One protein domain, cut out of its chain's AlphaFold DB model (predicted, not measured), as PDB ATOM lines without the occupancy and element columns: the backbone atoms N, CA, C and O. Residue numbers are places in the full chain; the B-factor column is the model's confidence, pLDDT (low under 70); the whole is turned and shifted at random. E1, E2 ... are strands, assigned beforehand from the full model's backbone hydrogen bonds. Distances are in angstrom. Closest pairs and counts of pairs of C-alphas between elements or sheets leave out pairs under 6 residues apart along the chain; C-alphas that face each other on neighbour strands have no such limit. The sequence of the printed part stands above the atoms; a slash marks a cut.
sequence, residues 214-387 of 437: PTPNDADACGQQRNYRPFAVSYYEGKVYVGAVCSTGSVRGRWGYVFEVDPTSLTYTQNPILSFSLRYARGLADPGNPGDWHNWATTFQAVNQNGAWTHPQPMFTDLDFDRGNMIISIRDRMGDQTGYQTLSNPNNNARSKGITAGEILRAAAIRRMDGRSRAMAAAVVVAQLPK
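Overview. This is residues 214 to 387 of the 437 residues of an uncharacterized protein of Acidobacteria bacterium OLB17 (UniProt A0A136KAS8). With little regular structure, two antiparallel sheets, the meander E1 E2 E3 E4 and E6 E7 E10 E11, make a sandwich; E5, E8 and E9 lie among loops beyond one end. Of 174 printed residues, 68 are in the 11 named strands, with no named helix: all strand. It is compact, radius of gyration of the C-alphas 17.7 A, spanning 60 by 41 by 27 A.

Arrangement. Hairpin E1, residues 228 to 236, and E2, 239 to 246, has N 234 and O 241 3.0 A apart. The closest C-alphas of E1 and E6, 314 to 322, are Ala 232 and Asp 318, 4.2 A apart.

Along the chain. E3 is residues 255 to 262, E4 274 to 277, E5 284 to 286, E7 325 to 332, E8 340 to 342, E9 352 to 354, E10 359 to 366, E11 375 to 379. C-alpha 228 is at (280.710, 344.911, 472.545), C-alpha 379 at (296.346, 333.039, 461.334).

Size, cuts and confidence. The link E5 to E6 is long; pLDDT is under 70 at residues 251 and 365 to 387.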
ATOM      1  N   PRO A 214     286.263 350.374 476.370       94.44
ATOM      2  CA  PRO A 214     286.297 351.549 475.511       94.44
ATOM      3  C   PRO A 214     285.331 351.411 474.329       94.44
ATOM      4  O   PRO A 214     284.869 350.321 473.992       94.44
ATOM      5  N   THR A 215     285.038 352.535 473.670       89.06
ATOM      6  CA  THR A 215     284.477 352.523 472.312       89.06
ATOM      7  C   THR A 215     285.620 352.812 471.338       89.06
ATOM      8  O   THR A 215     286.098 353.948 471.303       89.06
ATOM      9  N   PRO A 216     286.096 351.807 470.591       87.81
ATOM     10  CA  PRO A 216     287.170 351.962 469.618       87.81
ATOM     11  C   PRO A 216     286.817 352.954 468.521       87.81
ATOM     12  O   PRO A 216     285.672 353.012 468.067       87.81
ATOM     13  N   ASN A 217     287.827 353.681 468.057       86.06
ATOM     14  CA  ASN A 217     287.756 354.502 466.858       86.06
ATOM     15  C   ASN A 217     288.613 353.844 465.769       86.06
ATOM     16  O   ASN A 217     289.712 354.303 465.447       86.06
ATOM     17  N   ASP A 218     288.122 352.713 465.263       80.81
ATOM     18  CA  ASP A 218     288.757 351.932 464.205       80.81
ATOM     19  C   ASP A 218     287.754 351.562 463.093       80.81
ATOM     20  O   ASP A 218     286.532 351.691 463.237       80.81
ATOM     21  N   ALA A 219     288.276 351.115 461.948       80.94
ATOM     22  CA  ALA A 219     287.464 350.765 460.783       80.94
ATOM     23  C   ALA A 219     286.539 349.559 461.030       80.94
ATOM     24  O   ALA A 219     285.470 349.478 460.416       80.94
ATOM     25  N   ASP A 220     286.911 348.679 461.957       82.56
ATOM     26  CA  ASP A 220     286.254 347.411 462.268       82.56
ATOM     27  C   ASP A 220     285.332 347.516 463.492       82.56
ATOM     28  O   ASP A 220     284.817 346.508 463.980       82.56
ATOM     29  N   ALA A 221     285.069 348.733 463.975       84.56
ATOM     30  CA  ALA A 221     284.349 348.971 465.212       84.56
ATOM     31  C   ALA A 221     282.931 348.377 465.187       84.56
ATOM     32  O   ALA A 221     282.200 348.474 464.195       84.56
ATOM     33  N   CYS A 222     282.496 347.838 466.324       90.12
ATOM     34  CA  CYS A 222     281.193 347.211 466.558       90.12
ATOM     35  C   CYS A 222     280.037 348.234 466.702       90.12
ATOM     36  O   CYS A 222     278.936 347.931 467.180       90.12
ATOM     37  N   GLY A 223     280.269 349.479 466.283       87.25
ATOM     38  CA  GLY A 223     279.338 350.585 466.462       87.25
ATOM     39  C   GLY A 223     279.196 350.950 467.938       87.25
ATOM     40  O   GLY A 223     280.169 351.289 468.601       87.25
ATOM     41  N   GLN A 224     277.970 350.906 468.459       88.81
ATOM     42  CA  GLN A 224     277.667 351.358 469.820       88.81
ATOM     43  C   GLN A 224     278.268 350.440 470.895       88.81
ATOM     44  O   GLN A 224     278.233 349.216 470.769       88.81
ATOM     45  N   GLN A 225     278.707 351.033 472.012       89.50
ATOM     46  CA  GLN A 225     279.354 350.338 473.136       89.50
ATOM     47  C   GLN A 225     278.575 349.109 473.636       89.50
ATOM     48  O   GLN A 225     279.164 348.080 473.948       89.50
ATOM     49  N   ARG A 226     277.234 349.175 473.660       90.75
ATOM     50  CA  ARG A 226     276.370 348.064 474.108       90.75
ATOM     51  C   ARG A 226     276.499 346.782 473.277       90.75
ATOM     52  O   ARG A 226     276.009 345.739 473.702       90.75
ATOM     53  N   ASN A 227     277.073 346.876 472.081       93.38
ATOM     54  CA  ASN A 227     277.233 345.747 471.177       93.38
ATOM     55  C   ASN A 227     278.537 344.984 471.426       93.38
ATOM     56  O   ASN A 227     278.628 343.822 471.026       93.38
ATOM     57  N   TYR A 228     279.516 345.604 472.086       95.38
ATOM     58  CA  TYR A 228     280.710 344.911 472.545       95.38
ATOM     59  C   TYR A 228     280.354 344.006 473.726       95.38
ATOM     60  O   TYR A 228     279.667 344.419 474.665       95.38
ATOM     61  N   ARG A 229     280.827 342.762 473.667       97.38
ATOM     62  CA  ARG A 229     280.690 341.758 474.726       97.38
ATOM     63  C   ARG A 229     282.091 341.362 475.199       97.38
ATOM     64  O   ARG A 229     282.610 340.350 474.727       97.38
ATOM     65  N   PRO A 230     282.747 342.205 476.018       98.38
ATOM     66  CA  PRO A 230     284.005 341.836 476.652       98.38
ATOM     67  C   PRO A 230     283.774 340.696 477.636       98.38
ATOM     68  O   PRO A 230     282.758 340.684 478.331       98.38
ATOM     69  N   PHE A 231     284.698 339.741 477.668       98.81
ATOM     70  CA  PHE A 231     284.587 338.560 478.514       98.81
ATOM     71  C   PHE A 231     285.966 338.092 478.983       98.81
ATOM     72  O   PHE A 231     286.195 338.086 480.189       98.81
ATOM     73  N   ALA A 232     286.858 337.698 478.067       98.69
ATOM     74  CA  ALA A 232     288.188 337.187 478.406       98.69
ATOM     75  C   ALA A 232     289.023 338.221 479.168       98.69
ATOM     76  O   ALA A 232     289.014 339.401 478.807       98.69
ATOM     77  N   VAL A 233     289.783 337.758 480.161       98.81
ATOM     78  CA  VAL A 233     290.765 338.555 480.902       98.81
ATOM     79  C   VAL A 233     291.989 337.688 481.142       98.81
ATOM     80  O   VAL A 233     291.855 336.612 481.705       98.81
ATOM     81  N   SER A 234     293.165 338.175 480.760       98.19
ATOM     82  CA  SER A 234     294.447 337.519 481.033       98.19
ATOM     83  C   SER A 234     295.474 338.543 481.504       98.19
ATOM     84  O   SER A 234     295.414 339.707 481.102       98.19
ATOM     85  N   TYR A 235     296.396 338.135 482.372       97.56
ATOM     86  CA  TYR A 235     297.528 338.955 482.797       97.56
ATOM     87  C   TYR A 235     298.796 338.375 482.184       97.56
ATOM     88  O   TYR A 235     299.136 337.222 482.428       97.56
ATOM     89  N   TYR A 236     299.506 339.170 481.390       94.81
ATOM     90  CA  TYR A 236     300.719 338.724 480.720       94.81
ATOM     91  C   TYR A 236     301.719 339.873 480.604       94.81
ATOM     92  O   TYR A 236     301.366 340.984 480.218       94.81
ATOM     93  N   GLU A 237     302.977 339.611 480.973       91.88
ATOM     94  CA  GLU A 237     304.098 340.565 480.874       91.88
ATOM     95  C   GLU A 237     303.786 341.974 481.425       91.88
ATOM     96  O   GLU A 237     304.131 342.996 480.833       91.88
ATOM     97  N   GLY A 238     303.137 342.040 482.593       94.38
ATOM     98  CA  GLY A 238     302.848 343.315 483.259       94.38
ATOM     99  C   GLY A 238     301.656 344.087 482.685       94.38
ATOM    100  O   GLY A 238     301.458 345.252 483.035       94.38
ATOM    101  N   LYS A 239     300.869 343.470 481.799       97.56
ATOM    102  CA  LYS A 239     299.661 344.051 481.207       97.56
ATOM    103  C   LYS A 239     298.467 343.132 481.402       97.56
ATOM    104  O   LYS A 239     298.609 341.918 481.517       97.56
ATOM    105  N   VAL A 240     297.283 343.735 481.412       98.69
ATOM    106  CA  VAL A 240     296.023 342.994 481.354       98.69
ATOM    107  C   VAL A 240     295.505 343.037 479.925       98.69
ATOM    108  O   VAL A 240     295.491 344.089 479.291       98.69
ATOM    109  N   TYR A 241     295.062 341.897 479.425       98.69
ATOM    110  CA  TYR A 241     294.498 341.731 478.099       98.69
ATOM    111  C   TYR A 241     293.021 341.394 478.226       98.69
ATOM    112  O   TYR A 241     292.657 340.486 478.969       98.69
ATOM    113  N   VAL A 242     292.171 342.117 477.496       98.81
ATOM    114  CA  VAL A 242     290.720 341.899 477.506       98.81
ATOM    115  C   VAL A 242     290.240 341.537 476.112       98.81
ATOM    116  O   VAL A 242     290.390 342.322 475.171       98.81
ATOM    117  N   GLY A 243     289.636 340.356 475.992       98.31
ATOM    118  CA  GLY A 243     289.015 339.876 474.762       98.31
ATOM    119  C   GLY A 243     287.530 340.226 474.709       98.31
ATOM    120  O   GLY A 243     286.814 340.145 475.709       98.31
ATOM    121  N   ALA A 244     287.050 340.617 473.531       97.50
ATOM    122  CA  ALA A 244     285.647 340.938 473.302       97.50
ATOM    123  C   ALA A 244     285.170 340.453 471.936       97.50
ATOM    124  O   ALA A 244     285.942 340.399 470.980       97.50
ATOM    125  N   VAL A 245     283.869 340.183 471.822       96.62
ATOM    126  CA  VAL A 245     283.207 339.990 470.525       96.62
ATOM    127  C   VAL A 245     282.250 341.130 470.207       96.62
ATOM    128  O   VAL A 245     281.707 341.787 471.100       96.62
ATOM    129  N   CYS A 246     281.997 341.334 468.918       95.12
ATOM    130  CA  CYS A 246     280.871 342.130 468.461       95.12
ATOM    131  C   CYS A 246     279.594 341.290 468.414       95.12
ATOM    132  O   CYS A 246     279.584 340.248 467.776       95.12
ATOM    133  N   SER A 247     278.510 341.764 469.031       93.19
ATOM    134  CA  SER A 247     277.216 341.059 469.080       93.19
ATOM    135  C   SER A 247     276.128 341.651 468.173       93.19
ATOM    136  O   SER A 247     274.971 341.245 468.267       93.19
ATOM    137  N   THR A 248     276.449 342.630 467.312       85.81
ATOM    138  CA  THR A 248     275.435 343.297 466.468       85.81
ATOM    139  C   THR A 248     274.752 342.341 465.493       85.81
ATOM    140  O   THR A 248     275.328 341.359 465.053       85.81
ATOM    141  N   GLY A 249     273.555 342.700 465.026       76.25
ATOM    142  CA  GLY A 249     272.927 342.053 463.867       76.25
ATOM    143  C   GLY A 249     273.553 342.416 462.506       76.25
ATOM    144  O   GLY A 249     273.059 341.971 461.476       76.25
ATOM    145  N   SER A 250     274.598 343.251 462.463       75.44
ATOM    146  CA  SER A 250     275.092 343.865 461.222       75.44
ATOM    147  C   SER A 250     276.198 343.051 460.539       75.44
ATOM    148  O   SER A 250     276.646 342.009 461.025       75.44
ATOM    149  N   VAL A 251     276.729 343.564 459.420       65.44
ATOM    150  CA  VAL A 251     277.944 343.030 458.774       65.44
ATOM    151  C   VAL A 251     279.207 343.103 459.659       65.44
ATOM    152  O   VAL A 251     280.276 342.670 459.245       65.44
ATOM    153  N   ARG A 252     279.101 343.597 460.892       73.06
ATOM    154  CA  ARG A 252     280.188 343.602 461.876       73.06
ATOM    155  C   ARG A 252     279.931 342.686 463.077       73.06
ATOM    156  O   ARG A 252     280.822 342.509 463.889       73.06
ATOM    157  N   GLY A 253     278.776 342.020 463.147       74.25
ATOM    158  CA  GLY A 253     278.304 341.219 464.292       74.25
ATOM    159  C   GLY A 253     279.072 339.951 464.662       74.25
ATOM    160  O   GLY A 253     278.557 339.124 465.401       74.25
ATOM    161  N   ARG A 254     280.260 339.755 464.085       88.94
ATOM    162  CA  ARG A 254     281.107 338.562 464.223       88.94
ATOM    163  C   ARG A 254     282.564 338.963 464.049       88.94
ATOM    164  O   ARG A 254     283.219 338.566 463.088       88.94
ATOM    165  N   TRP A 255     283.013 339.843 464.927       93.44
ATOM    166  CA  TRP A 255     284.401 340.272 465.039       93.44
ATOM    167  C   TRP A 255     284.890 339.979 466.449       93.44
ATOM    168  O   TRP A 255     284.118 340.129 467.397       93.44
ATOM    169  N   GLY A 256     286.144 339.554 466.557       95.19
ATOM    170  CA  GLY A 256     286.880 339.451 467.808       95.19
ATOM    171  C   GLY A 256     287.855 340.615 467.945       95.19
ATOM    172  O   GLY A 256     288.423 341.070 466.950       95.19
ATOM    173  N   TYR A 257     288.040 341.082 469.176       95.81
ATOM    174  CA  TYR A 257     288.934 342.180 469.523       95.81
ATOM    175  C   TYR A 257     289.749 341.829 470.762       95.81
ATOM    176  O   TYR A 257     289.231 341.175 471.667       95.81
ATOM    177  N   VAL A 258     290.979 342.333 470.827       97.44
ATOM    178  CA  VAL A 258     291.825 342.273 472.022       97.44
ATOM    179  C   VAL A 258     292.326 343.665 472.354       97.44
ATOM    180  O   VAL A 258     292.873 344.351 471.491       97.44
ATOM    181  N   PHE A 259     292.159 344.068 473.609       97.75
ATOM    182  CA  PHE A 259     292.666 345.327 474.145       97.75
ATOM    183  C   PHE A 259     293.729 345.063 475.194       97.75
ATOM    184  O   PHE A 259     293.616 344.110 475.960       97.75
ATOM    185  N   GLU A 260     294.710 345.954 475.260       98.19
ATOM    186  CA  GLU A 260     295.630 346.030 476.388       98.19
ATOM    187  C   GLU A 260     295.105 347.032 477.416       98.19
ATOM    188  O   GLU A 260     294.490 348.045 477.073       98.19
ATOM    189  N   VAL A 261     295.376 346.750 478.682       98.75
ATOM    190  CA  VAL A 261     295.081 347.600 479.829       98.75
ATOM    191  C   VAL A 261     296.354 347.751 480.642       98.75
ATOM    192  O   VAL A 261     297.027 346.771 480.976       98.75
ATOM    193  N   ASP A 262     296.678 348.994 480.982       98.38
ATOM    194  CA  ASP A 262     297.697 349.272 481.985       98.38
ATOM    195  C   ASP A 262     297.133 348.978 483.387       98.38
ATOM    196  O   ASP A 262     296.167 349.628 483.788       98.38
ATOM    197  N   PRO A 263     297.693 348.021 484.151       97.56
ATOM    198  CA  PRO A 263     297.141 347.631 485.449       97.56
ATOM    199  C   PRO A 263     297.378 348.671 486.557       97.56
ATOM    200  O   PRO A 263     296.759 348.576 487.622       97.56
ATOM    201  N   THR A 264     298.263 349.649 486.341       96.06
ATOM    202  CA  THR A 264     298.582 350.703 487.314       96.06
ATOM    203  C   THR A 264     297.595 351.852 487.194       96.06
ATOM    204  O   THR A 264     296.922 352.178 488.167       96.06
ATOM    205  N   SER A 265     297.466 352.431 485.997       97.31
ATOM    206  CA  SER A 265     296.507 353.513 485.732       97.31
ATOM    207  C   SER A 265     295.085 353.013 485.479       97.31
ATOM    208  O   SER A 265     294.154 353.813 485.475       97.31
ATOM    209  N   LEU A 266     294.912 351.704 485.264       97.88
ATOM    210  CA  LEU A 266     293.653 351.055 484.903       97.88
ATOM    211  C   LEU A 266     293.027 351.673 483.639       97.88
ATOM    212  O   LEU A 266     291.850 352.024 483.598       97.88
ATOM    213  N   THR A 267     293.836 351.821 482.588       97.94
ATOM    214  CA  THR A 267     293.437 352.452 481.318       97.94
ATOM    215  C   THR A 267     293.614 351.506 480.138       97.94
ATOM    216  O   THR A 267     294.695 350.945 479.958       97.94
ATOM    217  N   TYR A 268     292.577 351.382 479.309       98.25
ATOM    218  CA  TYR A 268     292.628 350.652 478.042       98.25
ATOM    219  C   TYR A 268     293.439 351.389 476.974       98.25
ATOM    220  O   TYR A 268     293.470 352.620 476.938       98.25
ATOM    221  N   THR A 269     293.988 350.641 476.018       96.50
ATOM    222  CA  THR A 269     294.316 351.195 474.701       96.50
ATOM    223  C   THR A 269     293.055 351.743 474.030       96.50
ATOM    224  O   THR A 269     291.971 351.168 474.133       96.50
ATOM    225  N   GLN A 270     293.183 352.859 473.305       92.94
ATOM    226  CA  GLN A 270     292.038 353.475 472.619       92.94
ATOM    227  C   GLN A 270     291.432 352.554 471.548       92.94
ATOM    228  O   GLN A 270     290.216 352.524 471.363       92.94
ATOM    229  N   ASN A 271     292.294 351.817 470.848       93.50
ATOM    230  CA  ASN A 271     291.942 350.869 469.801       93.50
ATOM    231  C   ASN A 271     292.463 349.470 470.174       93.50
ATOM    232  O   ASN A 271     293.425 349.365 470.948       93.50
ATOM    233  N   PRO A 272     291.841 348.405 469.648       94.44
ATOM    234  CA  PRO A 272     292.297 347.042 469.870       94.44
ATOM    235  C   PRO A 272     293.693 346.834 469.279       94.44
ATOM    236  O   PRO A 272     294.014 347.337 468.201       94.44
ATOM    237  N   ILE A 273     294.514 346.050 469.973       93.69
ATOM    238  CA  ILE A 273     295.827 345.606 469.486       93.69
ATOM    239  C   ILE A 273     295.708 344.462 468.467       93.69
ATOM    240  O   ILE A 273     296.645 344.188 467.717       93.69
ATOM    241  N   LEU A 274     294.550 343.800 468.438       93.12
ATOM    242  CA  LEU A 274     294.195 342.765 467.481       93.12
ATOM    243  C   LEU A 274     292.690 342.820 467.208       93.12
ATOM    244  O   LEU A 274     291.892 342.753 468.141       93.12
ATOM    245  N   SER A 275     292.326 342.865 465.928       93.00
ATOM    246  CA  SER A 275     290.955 342.713 465.434       93.00
ATOM    247  C   SER A 275     290.933 341.642 464.353       93.00
ATOM    248  O   SER A 275     291.821 341.603 463.501       93.00
ATOM    249  N   PHE A 276     289.932 340.765 464.370       92.50
ATOM    250  CA  PHE A 276     289.795 339.715 463.363       92.50
ATOM    251  C   PHE A 276     288.335 339.337 463.116       92.50
ATOM    252  O   PHE A 276     287.483 339.377 464.004       92.50
ATOM    253  N   SER A 277     288.053 338.948 461.876       92.31
ATOM    254  CA  SER A 277     286.728 338.508 461.452       92.31
ATOM    255  C   SER A 277     286.483 337.052 461.850       92.31
ATOM    256  O   SER A 277     287.291 336.179 461.550       92.31
ATOM    257  N   LEU A 278     285.317 336.784 462.438       93.31
ATOM    258  CA  LEU A 278     284.786 335.449 462.742       93.31
ATOM    259  C   LEU A 278     283.808 334.977 461.647       93.31
ATOM    260  O   LEU A 278     282.806 334.319 461.916       93.31
ATOM    261  N   ARG A 279     284.034 335.398 460.396       90.75
ATOM    262  CA  ARG A 279     283.148 335.128 459.241       90.75
ATOM    263  C   ARG A 279     283.748 334.174 458.218       90.75
ATOM    264  O   ARG A 279     283.263 334.106 457.091       90.75
ATOM    265  N   TYR A 280     284.834 333.507 458.572       90.44
ATOM    266  CA  TYR A 280     285.366 332.428 457.757       90.44
ATOM    267  C   TYR A 280     284.412 331.234 457.796       90.44
ATOM    268  O   TYR A 280     283.709 331.027 458.784       90.44
ATOM    269  N   ALA A 281     284.400 330.467 456.708       90.06
ATOM    270  CA  ALA A 281     283.627 329.238 456.636       90.06
ATOM    271  C   ALA A 281     284.131 328.245 457.688       90.06
ATOM    272  O   ALA A 281     285.343 328.033 457.818       90.06
ATOM    273  N   ARG A 282     283.203 327.637 458.423       92.38
ATOM    274  CA  ARG A 282     283.498 326.595 459.409       92.38
ATOM    275  C   ARG A 282     283.003 325.236 458.921       92.38
ATOM    276  O   ARG A 282     282.306 325.114 457.917       92.38
ATOM    277  N   GLY A 283     283.438 324.192 459.620       91.31
ATOM    278  CA  GLY A 283     282.933 322.839 459.409       91.31
ATOM    279  C   GLY A 283     281.507 322.675 459.933       91.31
ATOM    280  O   GLY A 283     280.766 323.636 460.122       91.31
ATOM    281  N   LEU A 284     281.131 321.432 460.200       89.75
ATOM    282  CA  LEU A 284     279.862 321.116 460.846       89.75
ATOM    283  C   LEU A 284     280.038 321.116 462.369       89.75
ATOM    284  O   LEU A 284     281.047 320.614 462.862       89.75
ATOM    285  N   ALA A 285     279.055 321.653 463.092       88.94
ATOM    286  CA  ALA A 285     278.948 321.504 464.546       88.94
ATOM    287  C   ALA A 285     278.502 320.081 464.923       88.94
ATOM    288  O   ALA A 285     278.958 319.506 465.901       88.94
ATOM    289  N   ASP A 286     277.608 319.528 464.107       85.69
ATOM    290  CA  ASP A 286     276.998 318.206 464.220       85.69
ATOM    291  C   ASP A 286     276.641 317.748 462.791       85.69
ATOM    292  O   ASP A 286     276.469 318.615 461.926       85.69
ATOM    293  N   PRO A 287     276.560 316.445 462.455       84.06
ATOM    294  CA  PRO A 287     276.222 316.017 461.098       84.06
ATOM    295  C   PRO A 287     274.971 316.732 460.560       84.06
ATOM    296  O   PRO A 287     273.919 316.717 461.186       84.06
ATOM    297  N   GLY A 288     275.095 317.405 459.412       83.19
ATOM    298  CA  GLY A 288     274.024 318.206 458.796       83.19
ATOM    299  C   GLY A 288     273.793 319.605 459.389       83.19
ATOM    300  O   GLY A 288     273.094 320.400 458.774       83.19
ATOM    301  N   ASN A 289     274.414 319.948 460.518       86.12
ATOM    302  CA  ASN A 289     274.293 321.256 461.158       86.12
ATOM    303  C   ASN A 289     275.572 322.098 460.947       86.12
ATOM    304  O   ASN A 289     276.634 321.732 461.466       86.12
ATOM    305  N   PRO A 290     275.507 323.233 460.219       88.88
ATOM    306  CA  PRO A 290     276.654 324.120 460.030       88.88
ATOM    307  C   PRO A 290     277.217 324.638 461.353       88.88
ATOM    308  O   PRO A 290     276.477 324.946 462.285       88.88
ATOM    309  N   GLY A 291     278.542 324.743 461.420       91.50
ATOM    310  CA  GLY A 291     279.261 325.327 462.546       91.50
ATOM    311  C   GLY A 291     279.520 326.821 462.390       91.50
ATOM    312  O   GLY A 291     280.224 327.385 463.218       91.50
ATOM    313  N   ASP A 292     279.026 327.477 461.341       92.62
ATOM    314  CA  ASP A 292     279.286 328.899 461.122       92.62
ATOM    315  C   ASP A 292     278.778 329.759 462.286       92.62
ATOM    316  O   ASP A 292     277.736 329.500 462.889       92.62
ATOM    317  N   TRP A 293     279.529 330.811 462.605       94.19
ATOM    318  CA  TRP A 293     279.128 331.751 463.641       94.19
ATOM    319  C   TRP A 293     277.903 332.566 463.210       94.19
ATOM    320  O   TRP A 293     277.838 333.104 462.100       94.19
ATOM    321  N   HIS A 294     276.982 332.759 464.148       93.69
ATOM    322  CA  HIS A 294     275.829 333.643 464.065       93.69
ATOM    323  C   HIS A 294     276.018 334.873 464.961       93.69
ATOM    324  O   HIS A 294     276.848 334.904 465.872       93.69
ATOM    325  N   ASN A 295     275.245 335.922 464.676       93.00
ATOM    326  CA  ASN A 295     275.150 337.070 465.577       93.00
ATOM    327  C   ASN A 295     274.421 336.651 466.856       93.00
ATOM    328  O   ASN A 295     273.641 335.699 466.839       93.00
ATOM    329  N   TRP A 296     274.619 337.387 467.951       94.69
ATOM    330  CA  TRP A 296     273.926 337.058 469.192       94.69
ATOM    331  C   TRP A 296     272.419 337.277 469.060       94.69
ATOM    332  O   TRP A 296     271.968 338.380 468.748       94.69
ATOM    333  N   ALA A 297     271.647 336.237 469.356       94.19
ATOM    334  CA  ALA A 297     270.198 336.283 469.396       94.19
ATOM    335  C   ALA A 297     269.705 336.501 470.831       94.19
ATOM    336  O   ALA A 297     270.229 335.913 471.784       94.19
ATOM    337  N   THR A 298     268.676 337.335 470.974       94.94
ATOM    338  CA  THR A 298     267.997 337.576 472.256       94.94
ATOM    339  C   THR A 298     266.862 336.589 472.521       94.94
ATOM    340  O   THR A 298     266.325 336.547 473.622       94.94
ATOM    341  N   THR A 299     266.499 335.781 471.526       95.19
ATOM    342  CA  THR A 299     265.499 334.719 471.642       95.19
ATOM    343  C   THR A 299     266.071 333.398 471.155       95.19
ATOM    344  O   THR A 299     267.075 333.380 470.440       95.19
ATOM    345  N   PHE A 300     265.395 332.297 471.478       93.38
ATOM    346  CA  PHE A 300     265.691 330.992 470.895       93.38
ATOM    347  C   PHE A 300     265.683 331.061 469.352       93.38
ATOM    348  O   PHE A 300     264.682 331.466 468.758       93.38
ATOM    349  N   GLN A 301     266.796 330.682 468.715       90.88
ATOM    350  CA  GLN A 301     266.986 330.679 467.248       90.88
ATOM    351  C   GLN A 301     267.616 329.371 466.734       90.88
ATOM    352  O   GLN A 301     268.033 329.282 465.578       90.88
ATOM    353  N   ALA A 302     267.731 328.354 467.594       87.75
ATOM    354  CA  ALA A 302     268.409 327.124 467.222       87.75
ATOM    355  C   ALA A 302     267.582 326.264 466.271       87.75
ATOM    356  O   ALA A 302     266.382 326.061 466.460       87.75
ATOM    357  N   VAL A 303     268.254 325.743 465.248       82.38
ATOM    358  CA  VAL A 303     267.674 324.795 464.297       82.38
ATOM    359  C   VAL A 303     267.883 323.375 464.806       82.38
ATOM    360  O   VAL A 303     268.879 323.103 465.468       82.38
ATOM    361  N   ASN A 304     266.934 322.481 464.524       79.56
ATOM    362  CA  ASN A 304     266.990 321.076 464.932       79.56
ATOM    363  C   ASN A 304     266.852 320.159 463.714       79.56
ATOM    364  O   ASN A 304     265.790 319.585 463.491       79.56
ATOM    365  N   GLN A 305     267.885 320.081 462.873       71.25
ATOM    366  CA  GLN A 305     267.781 319.291 461.641       71.25
ATOM    367  C   GLN A 305     267.922 317.781 461.893       71.25
ATOM    368  O   GLN A 305     267.338 317.006 461.148       71.25
ATOM    369  N   ASN A 306     268.625 317.362 462.957       72.06
ATOM    370  CA  ASN A 306     268.970 315.952 463.217       72.06
ATOM    371  C   ASN A 306     268.862 315.538 464.700       72.06
ATOM    372  O   ASN A 306     269.651 314.742 465.199       72.06
ATOM    373  N   GLY A 307     267.899 316.090 465.442       81.19
ATOM    374  CA  GLY A 307     267.675 315.748 466.856       81.19
ATOM    375  C   GLY A 307     268.568 316.501 467.850       81.19
ATOM    376  O   GLY A 307     268.520 316.219 469.050       81.19
ATOM    377  N   ALA A 308     269.343 317.474 467.370       86.56
ATOM    378  CA  ALA A 308     270.188 318.364 468.151       86.56
ATOM    379  C   ALA A 308     269.992 319.819 467.714       86.56
ATOM    380  O   ALA A 308     269.909 320.114 466.521       86.56
ATOM    381  N   TRP A 309     269.932 320.723 468.688       90.94
ATOM    382  CA  TRP A 309     269.859 322.159 468.456       90.94
ATOM    383  C   TRP A 309     271.242 322.744 468.163       90.94
ATOM    384  O   TRP A 309     272.179 322.503 468.923       90.94
ATOM    385  N   THR A 310     271.348 323.590 467.133       92.38
ATOM    386  CA  THR A 310     272.557 324.382 466.845       92.38
ATOM    387  C   THR A 310     272.222 325.840 466.519       92.38
ATOM    388  O   THR A 310     271.270 326.140 465.796       92.38
ATOM    389  N   HIS A 311     272.997 326.766 467.091       94.38
ATOM    390  CA  HIS A 311     273.032 328.185 466.709       94.38
ATOM    391  C   HIS A 311     274.325 328.839 467.221       94.38
ATOM    392  O   HIS A 311     274.265 329.626 468.176       94.38
ATOM    393  N   PRO A 312     275.496 328.481 466.659       95.12
ATOM    394  CA  PRO A 312     276.763 328.905 467.229       95.12
ATOM    395  C   PRO A 312     276.875 330.422 467.339       95.12
ATOM    396  O   PRO A 312     276.743 331.131 466.346       95.12
ATOM    397  N   GLN A 313     277.141 330.938 468.532       96.12
ATOM    398  CA  GLN A 313     277.308 332.373 468.788       96.12
ATOM    399  C   GLN A 313     278.627 332.584 469.534       96.12
ATOM    400  O   GLN A 313     278.782 332.049 470.632       96.12
ATOM    401  N   PRO A 314     279.581 333.351 468.986       96.69
ATOM    402  CA  PRO A 314     280.919 333.400 469.552       96.69
ATOM    403  C   PRO A 314     280.920 334.157 470.879       96.69
ATOM    404  O   PRO A 314     280.352 335.243 470.975       96.69
ATOM    405  N   MET A 315     281.605 333.616 471.879       98.00
ATOM    406  CA  MET A 315     282.016 334.304 473.099       98.00
ATOM    407  C   MET A 315     283.532 334.198 473.203       98.00
ATOM    408  O   MET A 315     284.066 333.096 473.253       98.00
ATOM    409  N   PHE A 316     284.236 335.326 473.229       98.19
ATOM    410  CA  PHE A 316     285.685 335.335 473.420       98.19
ATOM    411  C   PHE A 316     285.972 335.219 474.914       98.19
ATOM    412  O   PHE A 316     286.058 336.230 475.604       98.19
ATOM    413  N   THR A 317     286.029 333.986 475.411       97.94
ATOM    414  CA  THR A 317     285.956 333.700 476.846       97.94
ATOM    415  C   THR A 317     287.294 333.668 477.549       97.94
ATOM    416  O   THR A 317     287.323 333.894 478.753       97.94
ATOM    417  N   ASP A 318     288.374 333.397 476.821       97.56
ATOM    418  CA  ASP A 318     289.714 333.398 477.396       97.56
ATOM    419  C   ASP A 318     290.792 333.675 476.341       97.56
ATOM    420  O   ASP A 318     290.563 333.447 475.148       97.56
ATOM    421  N   LEU A 319     291.951 334.165 476.773       97.12
ATOM    422  CA  LEU A 319     293.141 334.309 475.946       97.12
ATOM    423  C   LEU A 319     294.395 334.031 476.767       97.12
ATOM    424  O   LEU A 319     294.473 334.398 477.931       97.12
ATOM    425  N   ASP A 320     295.406 333.467 476.127       94.94
ATOM    426  CA  ASP A 320     296.666 333.138 476.780       94.94
ATOM    427  C   ASP A 320     297.852 333.337 475.843       94.94
ATOM    428  O   ASP A 320     297.678 333.637 474.658       94.94
ATOM    429  N   PHE A 321     299.070 333.177 476.355       92.69
ATOM    430  CA  PHE A 321     300.281 333.403 475.570       92.69
ATOM    431  C   PHE A 321     301.237 332.205 475.590       92.69
ATOM    432  O   PHE A 321     301.708 331.776 476.635       92.69
ATOM    433  N   ASP A 322     301.608 331.728 474.400       88.69
ATOM    434  CA  ASP A 322     302.679 330.747 474.184       88.69
ATOM    435  C   ASP A 322     303.822 331.398 473.403       88.69
ATOM    436  O   ASP A 322     303.720 331.659 472.193       88.69
ATOM    437  N   ARG A 323     304.933 331.671 474.100       84.50
ATOM    438  CA  ARG A 323     306.156 332.265 473.526       84.50
ATOM    439  C   ARG A 323     305.855 333.544 472.731       84.50
ATOM    440  O   ARG A 323     306.332 333.723 471.608       84.50
ATOM    441  N   GLY A 324     305.007 334.407 473.291       84.06
ATOM    442  CA  GLY A 324     304.565 335.662 472.677       84.06
ATOM    443  C   GLY A 324     303.541 335.522 471.543       84.06
ATOM    444  O   GLY A 324     303.180 336.529 470.936       84.06
ATOM    445  N   ASN A 325     303.069 334.310 471.233       90.00
ATOM    446  CA  ASN A 325     301.896 334.112 470.383       90.00
ATOM    447  C   ASN A 325     300.655 334.069 471.256       90.00
ATOM    448  O   ASN A 325     300.665 333.417 472.293       90.00
ATOM    449  N   MET A 326     299.586 334.695 470.794       94.69
ATOM    450  CA  MET A 326     298.323 334.678 471.507       94.69
ATOM    451  C   MET A 326     297.543 333.416 471.144       94.69
ATOM    452  O   MET A 326     297.393 333.094 469.962       94.69
ATOM    453  N   ILE A 327     297.044 332.717 472.150       96.56
ATOM    454  CA  ILE A 327     296.065 331.640 472.058       96.56
ATOM    455  C   ILE A 327     294.722 332.253 472.444       96.56
ATOM    456  O   ILE A 327     294.624 332.975 473.428       96.56
ATOM    457  N   ILE A 328     293.699 332.030 471.635       97.75
ATOM    458  CA  ILE A 328     292.399 332.689 471.753       97.75
ATOM    459  C   ILE A 328     291.330 331.612 471.853       97.75
ATOM    460  O   ILE A 328     291.191 330.808 470.934       97.75
ATOM    461  N   SER A 329     290.550 331.632 472.927       97.31
ATOM    462  CA  SER A 329     289.470 330.676 473.165       97.31
ATOM    463  C   SER A 329     288.121 331.315 472.857       97.31
ATOM    464  O   SER A 329     287.689 332.257 473.531       97.31
ATOM    465  N   ILE A 330     287.434 330.792 471.837       97.81
ATOM    466  CA  ILE A 330     286.077 331.204 471.475       97.81
ATOM    467  C   ILE A 330     285.103 330.085 471.849       97.81
ATOM    468  O   ILE A 330     285.040 329.041 471.199       97.81
ATOM    469  N   ARG A 331     284.309 330.310 472.894       96.56
ATOM    470  CA  ARG A 331     283.230 329.413 473.316       96.56
ATOM    471  C   ARG A 331     281.958 329.713 472.531       96.56
ATOM    472  O   ARG A 331     281.711 330.846 472.126       96.56
ATOM    473  N   ASP A 332     281.124 328.700 472.350       96.50
ATOM    474  CA  ASP A 332     279.783 328.876 471.807       96.50
ATOM    475  C   ASP A 332     278.780 329.204 472.924       96.50
ATOM    476  O   ASP A 332     278.535 328.382 473.809       96.50
ATOM    477  N   ARG A 333     278.162 330.392 472.858       96.62
ATOM    478  CA  ARG A 333     277.109 330.848 473.784       96.62
ATOM    479  C   ARG A 333     275.946 329.867 473.866       96.62
ATOM    480  O   ARG A 333     275.338 329.739 474.924       96.62
ATOM    481  N   MET A 334     275.649 329.157 472.778       93.00
ATOM    482  CA  MET A 334     274.532 328.221 472.694       93.00
ATOM    483  C   MET A 334     274.619 327.112 473.753       93.00
ATOM    484  O   MET A 334     273.604 326.751 474.349       93.00
ATOM    485  N   GLY A 335     275.833 326.647 474.069       93.00
ATOM    486  CA  GLY A 335     276.062 325.644 475.114       93.00
ATOM    487  C   GLY A 335     275.697 326.106 476.515       93.00
ATOM    488  O   GLY A 335     275.383 325.293 477.378       93.00
ATOM    489  N   ASP A 336     275.710 327.417 476.739       95.94
ATOM    490  CA  ASP A 336     275.313 328.031 478.003       95.94
ATOM    491  C   ASP A 336     273.869 328.550 477.968       95.94
ATOM    492  O   ASP A 336     273.292 328.833 479.013       95.94
ATOM    493  N   GLN A 337     273.261 328.600 476.780       96.75
ATOM    494  CA  GLN A 337     271.850 328.906 476.539       96.75
ATOM    495  C   GLN A 337     270.990 327.654 476.347       96.75
ATOM    496  O   GLN A 337     269.828 327.782 475.984       96.75
ATOM    497  N   THR A 338     271.508 326.444 476.500       94.00
ATOM    498  CA  THR A 338     270.714 325.215 476.373       94.00
ATOM    499  C   THR A 338     271.143 324.199 477.415       94.00
ATOM    500  O   THR A 338     272.223 324.303 477.992       94.00
ATOM    501  N   GLY A 339     270.267 323.233 477.678       90.25
ATOM    502  CA  GLY A 339     270.559 322.077 478.518       90.25
ATOM    503  C   GLY A 339     270.369 320.773 477.750       90.25
ATOM    504  O   GLY A 339     269.954 320.761 476.587       90.25
ATOM    505  N   TYR A 340     270.671 319.656 478.407       89.88
ATOM    506  CA  TYR A 340     270.370 318.330 477.882       89.88
ATOM    507  C   TYR A 340     268.914 317.969 478.190       89.88
ATOM    508  O   TYR A 340     268.520 317.955 479.350       89.88
ATOM    509  N   GLN A 341     268.121 317.678 477.154       91.69
ATOM    510  CA  GLN A 341     266.704 317.305 477.280       91.69
ATOM    511  C   GLN A 341     265.833 318.365 477.980       91.69
ATOM    512  O   GLN A 341     264.797 318.029 478.552       91.69
ATOM    513  N   THR A 342     266.199 319.649 477.902       91.62
ATOM    514  CA  THR A 342     265.421 320.746 478.506       91.62
ATOM    515  C   THR A 342     264.403 321.348 477.538       91.62
ATOM    516  O   THR A 342     264.529 321.220 476.317       91.62
ATOM    517  N   LEU A 343     263.408 322.062 478.064       93.56
ATOM    518  CA  LEU A 343     262.412 322.836 477.315       93.56
ATOM    519  C   LEU A 343     262.974 324.195 476.864       93.56
ATOM    520  O   LEU A 343     262.401 325.254 477.126       93.56
ATOM    521  N   SER A 344     264.112 324.157 476.162       91.12
ATOM    522  CA  SER A 344     264.869 325.357 475.786       91.12
ATOM    523  C   SER A 344     264.124 326.291 474.828       91.12
ATOM    524  O   SER A 344     264.405 327.487 474.831       91.12
ATOM    525  N   ASN A 345     263.213 325.772 473.994       92.19
ATOM    526  CA  ASN A 345     262.383 326.593 473.113       92.19
ATOM    527  C   ASN A 345     261.111 327.047 473.859       92.19
ATOM    528  O   ASN A 345     260.262 326.208 474.175       92.19
ATOM    529  N   PRO A 346     260.918 328.357 474.103       92.44
ATOM    530  CA  PRO A 346     259.739 328.855 474.814       92.44
ATOM    531  C   PRO A 346     258.410 328.620 474.089       92.44
ATOM    532  O   PRO A 346     257.359 328.629 474.720       92.44
ATOM    533  N   ASN A 347     258.440 328.412 472.770       92.50
ATOM    534  CA  ASN A 347     257.238 328.348 471.938       92.50
ATOM    535  C   ASN A 347     256.676 326.928 471.773       92.50
ATOM    536  O   ASN A 347     255.661 326.751 471.102       92.50
ATOM    537  N   ASN A 348     257.334 325.901 472.319       91.19
ATOM    538  CA  ASN A 348     256.839 324.526 472.272       91.19
ATOM    539  C   ASN A 348     257.377 323.675 473.438       91.19
ATOM    540  O   ASN A 348     258.070 324.171 474.328       91.19
ATOM    541  N   ASN A 349     257.014 322.389 473.443       93.00
ATOM    542  CA  ASN A 349     257.443 321.409 474.446       93.00
ATOM    543  C   ASN A 349     258.495 320.418 473.905       93.00
ATOM    544  O   ASN A 349     258.674 319.340 474.472       93.00
ATOM    545  N   ALA A 350     259.157 320.732 472.787       91.00
ATOM    546  CA  ALA A 350     260.159 319.840 472.218       91.00
ATOM    547  C   ALA A 350     261.407 319.814 473.112       91.00
ATOM    548  O   ALA A 350     261.953 320.865 473.451       91.00
ATOM    549  N   ARG A 351     261.869 318.610 473.460       92.25
ATOM    550  CA  ARG A 351     263.115 318.384 474.199       92.25
ATOM    551  C   ARG A 351     264.201 317.923 473.243       92.25
ATOM    552  O   ARG A 351     263.961 317.116 472.349       92.25
ATOM    553  N   SER A 352     265.398 318.455 473.426       90.50
ATOM    554  CA  SER A 352     266.576 318.079 472.652       90.50
ATOM    555  C   SER A 352     267.831 318.485 473.427       90.50
ATOM    556  O   SER A 352     267.751 318.978 474.553       90.50
ATOM    557  N   LYS A 353     268.997 318.234 472.842       88.19
ATOM    558  CA  LYS A 353     270.300 318.650 473.359       88.19
ATOM    559  C   LYS A 353     270.839 319.790 472.505       88.19
ATOM    560  O   LYS A 353     270.678 319.769 471.284       88.19
ATOM    561  N   GLY A 354     271.492 320.759 473.133       90.00
ATOM    562  CA  GLY A 354     272.328 321.699 472.399       90.00
ATOM    563  C   GLY A 354     273.662 321.079 472.015       90.00
ATOM    564  O   GLY A 354     274.244 320.325 472.794       90.00
ATOM    565  N   ILE A 355     274.137 321.390 470.812       90.81
ATOM    566  CA  ILE A 355     275.501 321.084 470.388       90.81
ATOM    567  C   ILE A 355     276.263 322.391 470.231       90.81
ATOM    568  O   ILE A 355     275.806 323.329 469.579       90.81
ATOM    569  N   THR A 356     277.440 322.429 470.848       91.31
ATOM    570  CA  THR A 356     278.324 323.590 470.870       91.31
ATOM    571  C   THR A 356     279.373 323.506 469.779       91.31
ATOM    572  O   THR A 356     279.996 322.459 469.613       91.31
ATOM    573  N   ALA A 357     279.666 324.625 469.125       91.88
ATOM    574  CA  ALA A 357     280.760 324.727 468.162       91.88
ATOM    575  C   ALA A 357     281.784 325.789 468.582       91.88
ATOM    576  O   ALA A 357     281.913 326.818 467.920       91.88
ATOM    577  N   GLY A 358     282.515 325.558 469.677       93.94
ATOM    578  CA  GLY A 358     283.653 326.397 470.079       93.94
ATOM    579  C   GLY A 358     284.895 326.190 469.201       93.94
ATOM    580  O   GLY A 358     284.929 325.293 468.358       93.94
ATOM    581  N   GLU A 359     285.919 327.019 469.381       94.06
ATOM    582  CA  GLU A 359     287.234 326.839 468.756       94.06
ATOM    583  C   GLU A 359     288.362 327.515 469.546       94.06
ATOM    584  O   GLU A 359     288.124 328.399 470.371       94.06
ATOM    585  N   ILE A 360     289.596 327.109 469.244       95.81
ATOM    586  CA  ILE A 360     290.821 327.757 469.711       95.81
ATOM    587  C   ILE A 360     291.562 328.295 468.486       95.81
ATOM    588  O   ILE A 360     291.787 327.567 467.517       95.81
ATOM    589  N   LEU A 361     291.942 329.567 468.531       95.31
ATOM    590  CA  LEU A 361     292.699 330.256 467.491       95.31
ATOM    591  C   LEU A 361     294.097 330.605 468.002       95.31
ATOM    592  O   LEU A 361     294.320 330.747 469.202       95.31
ATOM    593  N   ARG A 362     295.042 330.796 467.078       93.94
ATOM    594  CA  ARG A 362     296.386 331.291 467.386       93.94
ATOM    595  C   ARG A 362     296.672 332.551 466.575       93.94
ATOM    596  O   ARG A 362     296.560 332.542 465.353       93.94
ATOM    597  N   ALA A 363     297.087 333.628 467.229       91.69
ATOM    598  CA  ALA A 363     297.613 334.811 466.561       91.69
ATOM    599  C   ALA A 363     299.128 334.889 466.754       91.69
ATOM    600  O   ALA A 363     299.636 334.814 467.872       91.69
ATOM    601  N   ALA A 364     299.850 335.026 465.643       87.00
ATOM    602  CA  ALA A 364     301.302 335.098 465.643       87.00
ATOM    603  C   ALA A 364     301.756 336.539 465.404       87.00
ATOM    604  O   ALA A 364     301.223 337.262 464.554       87.00
ATOM    605  N   ALA A 365     302.784 336.960 466.134       69.69
ATOM    606  CA  ALA A 365     303.441 338.225 465.857       69.69
ATOM    607  C   ALA A 365     304.253 338.095 464.558       69.69
ATOM    608  O   ALA A 365     305.222 337.335 464.497       69.69
ATOM    609  N   ILE A 366     303.902 338.858 463.519       57.28
ATOM    610  CA  ILE A 366     304.734 338.935 462.317       57.28
ATOM    611  C   ILE A 366     305.799 340.001 462.575       57.28
ATOM    612  O   ILE A 366     305.512 341.200 462.615       57.28
ATOM    613  N   ARG A 367     307.058 339.578 462.741       47.53
ATOM    614  CA  ARG A 367     308.191 340.511 462.693       47.53
ATOM    615  C   ARG A 367     308.348 340.997 461.255       47.53
ATOM    616  O   ARG A 367     308.778 340.237 460.391       47.53
ATOM    617  N   ARG A 368     308.036 342.267 460.993       45.75
ATOM    618  CA  ARG A 368     308.513 342.920 459.770       45.75
ATOM    619  C   ARG A 368     310.021 343.138 459.913       45.75
ATOM    620  O   ARG A 368     310.477 343.689 460.912       45.75
ATOM    621  N   MET A 369     310.800 342.667 458.939       44.59
ATOM    622  CA  MET A 369     312.265 342.811 458.915       44.59
ATOM    623  C   MET A 369     312.739 344.251 458.609       44.59
ATOM    624  O   MET A 369     313.900 344.450 458.279       44.59
ATOM    625  N   ASP A 370     311.868 345.261 458.692       48.47
ATOM    626  CA  ASP A 370     312.165 346.662 458.355       48.47
ATOM    627  C   ASP A 370     312.293 347.585 459.584       48.47
ATOM    628  O   ASP A 370     312.387 348.804 459.445       48.47
ATOM    629  N   GLY A 371     312.336 347.027 460.800       39.22
ATOM    630  CA  GLY A 371     312.629 347.788 462.020       39.22
ATOM    631  C   GLY A 371     311.535 348.773 462.451       39.22
ATOM    632  O   GLY A 371     311.764 349.558 463.370       39.22
ATOM    633  N   ARG A 372     310.338 348.740 461.843       42.00
ATOM    634  CA  ARG A 372     309.199 349.583 462.238       42.00
ATOM    635  C   ARG A 372     307.997 348.738 462.659       42.00
ATOM    636  O   ARG A 372     307.348 348.122 461.826       42.00
ATOM    637  N   SER A 373     307.694 348.796 463.961       43.50
ATOM    638  CA  SER A 373     306.491 348.306 464.671       43.50
ATOM    639  C   SER A 373     306.057 346.844 464.452       43.50
ATOM    640  O   SER A 373     305.933 346.338 463.341       43.50
ATOM    641  N   ARG A 374     305.750 346.161 465.563       42.22
ATOM    642  CA  ARG A 374     305.134 344.828 465.566       42.22
ATOM    643  C   ARG A 374     303.696 344.941 465.048       42.22
ATOM    644  O   ARG A 374     302.911 345.690 465.616       42.22
ATOM    645  N   ALA A 375     303.350 344.184 464.011       43.53
ATOM    646  CA  ALA A 375     301.961 343.934 463.641       43.53
ATOM    647  C   ALA A 375     301.635 342.484 464.021       43.53
ATOM    648  O   ALA A 375     302.343 341.562 463.608       43.53
ATOM    649  N   MET A 376     300.597 342.276 464.828       46.25
ATOM    650  CA  MET A 376     300.070 340.933 465.068       46.25
ATOM    651  C   MET A 376     299.101 340.575 463.943       46.25
ATOM    652  O   MET A 376     298.261 341.389 463.567       46.25
ATOM    653  N   ALA A 377     299.228 339.371 463.393       42.16
ATOM    654  CA  ALA A 377     298.265 338.832 462.446       42.16
ATOM    655  C   ALA A 377     297.679 337.546 463.029       42.16
ATOM    656  O   ALA A 377     298.409 336.635 463.427       42.16
ATOM    657  N   ALA A 378     296.353 337.463 463.076       40.38
ATOM    658  CA  ALA A 378     295.683 336.206 463.364       40.38
ATOM    659  C   ALA A 378     295.808 335.289 462.140       40.38
ATOM    660  O   ALA A 378     295.378 335.651 461.044       40.38
ATOM    661  N   ALA A 379     296.396 334.107 462.320       36.09
ATOM    662  CA  ALA A 379     296.346 333.039 461.334       36.09
ATOM    663  C   ALA A 379     295.414 331.962 461.886       36.09
ATOM    664  O   ALA A 379     295.697 331.359 462.916       36.09
ATOM    665  N   VAL A 380     294.291 331.712 461.214       36.34
ATOM    666  CA  VAL A 380     293.410 330.599 461.580       36.34
ATOM    667  C   VAL A 380     294.122 329.300 461.196       36.34
ATOM    668  O   VAL A 380     294.046 328.848 460.056       36.34
ATOM    669  N   VAL A 381     294.860 328.712 462.135       33.19
ATOM    670  CA  VAL A 381     295.374 327.347 462.002       33.19
ATOM    671  C   VAL A 381     294.303 326.414 462.552       33.19
ATOM    672  O   VAL A 381     294.283 326.115 463.741       33.19
ATOM    673  N   VAL A 382     293.385 325.970 461.690       30.31
ATOM    674  CA  VAL A 382     292.475 324.873 462.041       30.31
ATOM    675  C   VAL A 382     293.299 323.589 462.032       30.31
ATOM    676  O   VAL A 382     293.633 323.068 460.969       30.31
ATOM    677  N   ALA A 383     293.635 323.066 463.209       26.58
ATOM    678  CA  ALA A 383     294.147 321.709 463.323       26.58
ATOM    679  C   ALA A 383     292.996 320.730 463.036       26.58
ATOM    680  O   ALA A 383     292.296 320.283 463.940       26.58
ATOM    681  N   GLN A 384     292.751 320.411 461.762       24.02
ATOM    682  CA  GLN A 384     291.956 319.234 461.424       24.02
ATOM    683  C   GLN A 384     292.797 318.001 461.755       24.02
ATOM    684  O   GLN A 384     293.797 317.730 461.089       24.02
ATOM    685  N   LEU A 385     292.392 317.250 462.783       23.00
ATOM    686  CA  LEU A 385     292.902 315.899 463.002       23.00
ATOM    687  C   LEU A 385     292.682 315.096 461.707       23.00
ATOM    688  O   LEU A 385     291.549 315.045 461.210       23.00
ATOM    689  N   PRO A 386     293.725 314.495 461.112       24.25
ATOM    690  CA  PRO A 386     293.548 313.723 459.898       24.25
ATOM    691  C   PRO A 386     292.656 312.516 460.201       24.25
ATOM    692  O   PRO A 386     292.987 311.672 461.031       24.25
ATOM    693  N   LYS A 387     291.521 312.410 459.497       25.19
ATOM    694  CA  LYS A 387     290.753 311.163 459.417       25.19
ATOM    695  C   LYS A 387     291.653 310.102 458.787       25.19
ATOM    696  O   LYS A 387     291.782 310.052 457.563       25.19
TER     697      LYS A 387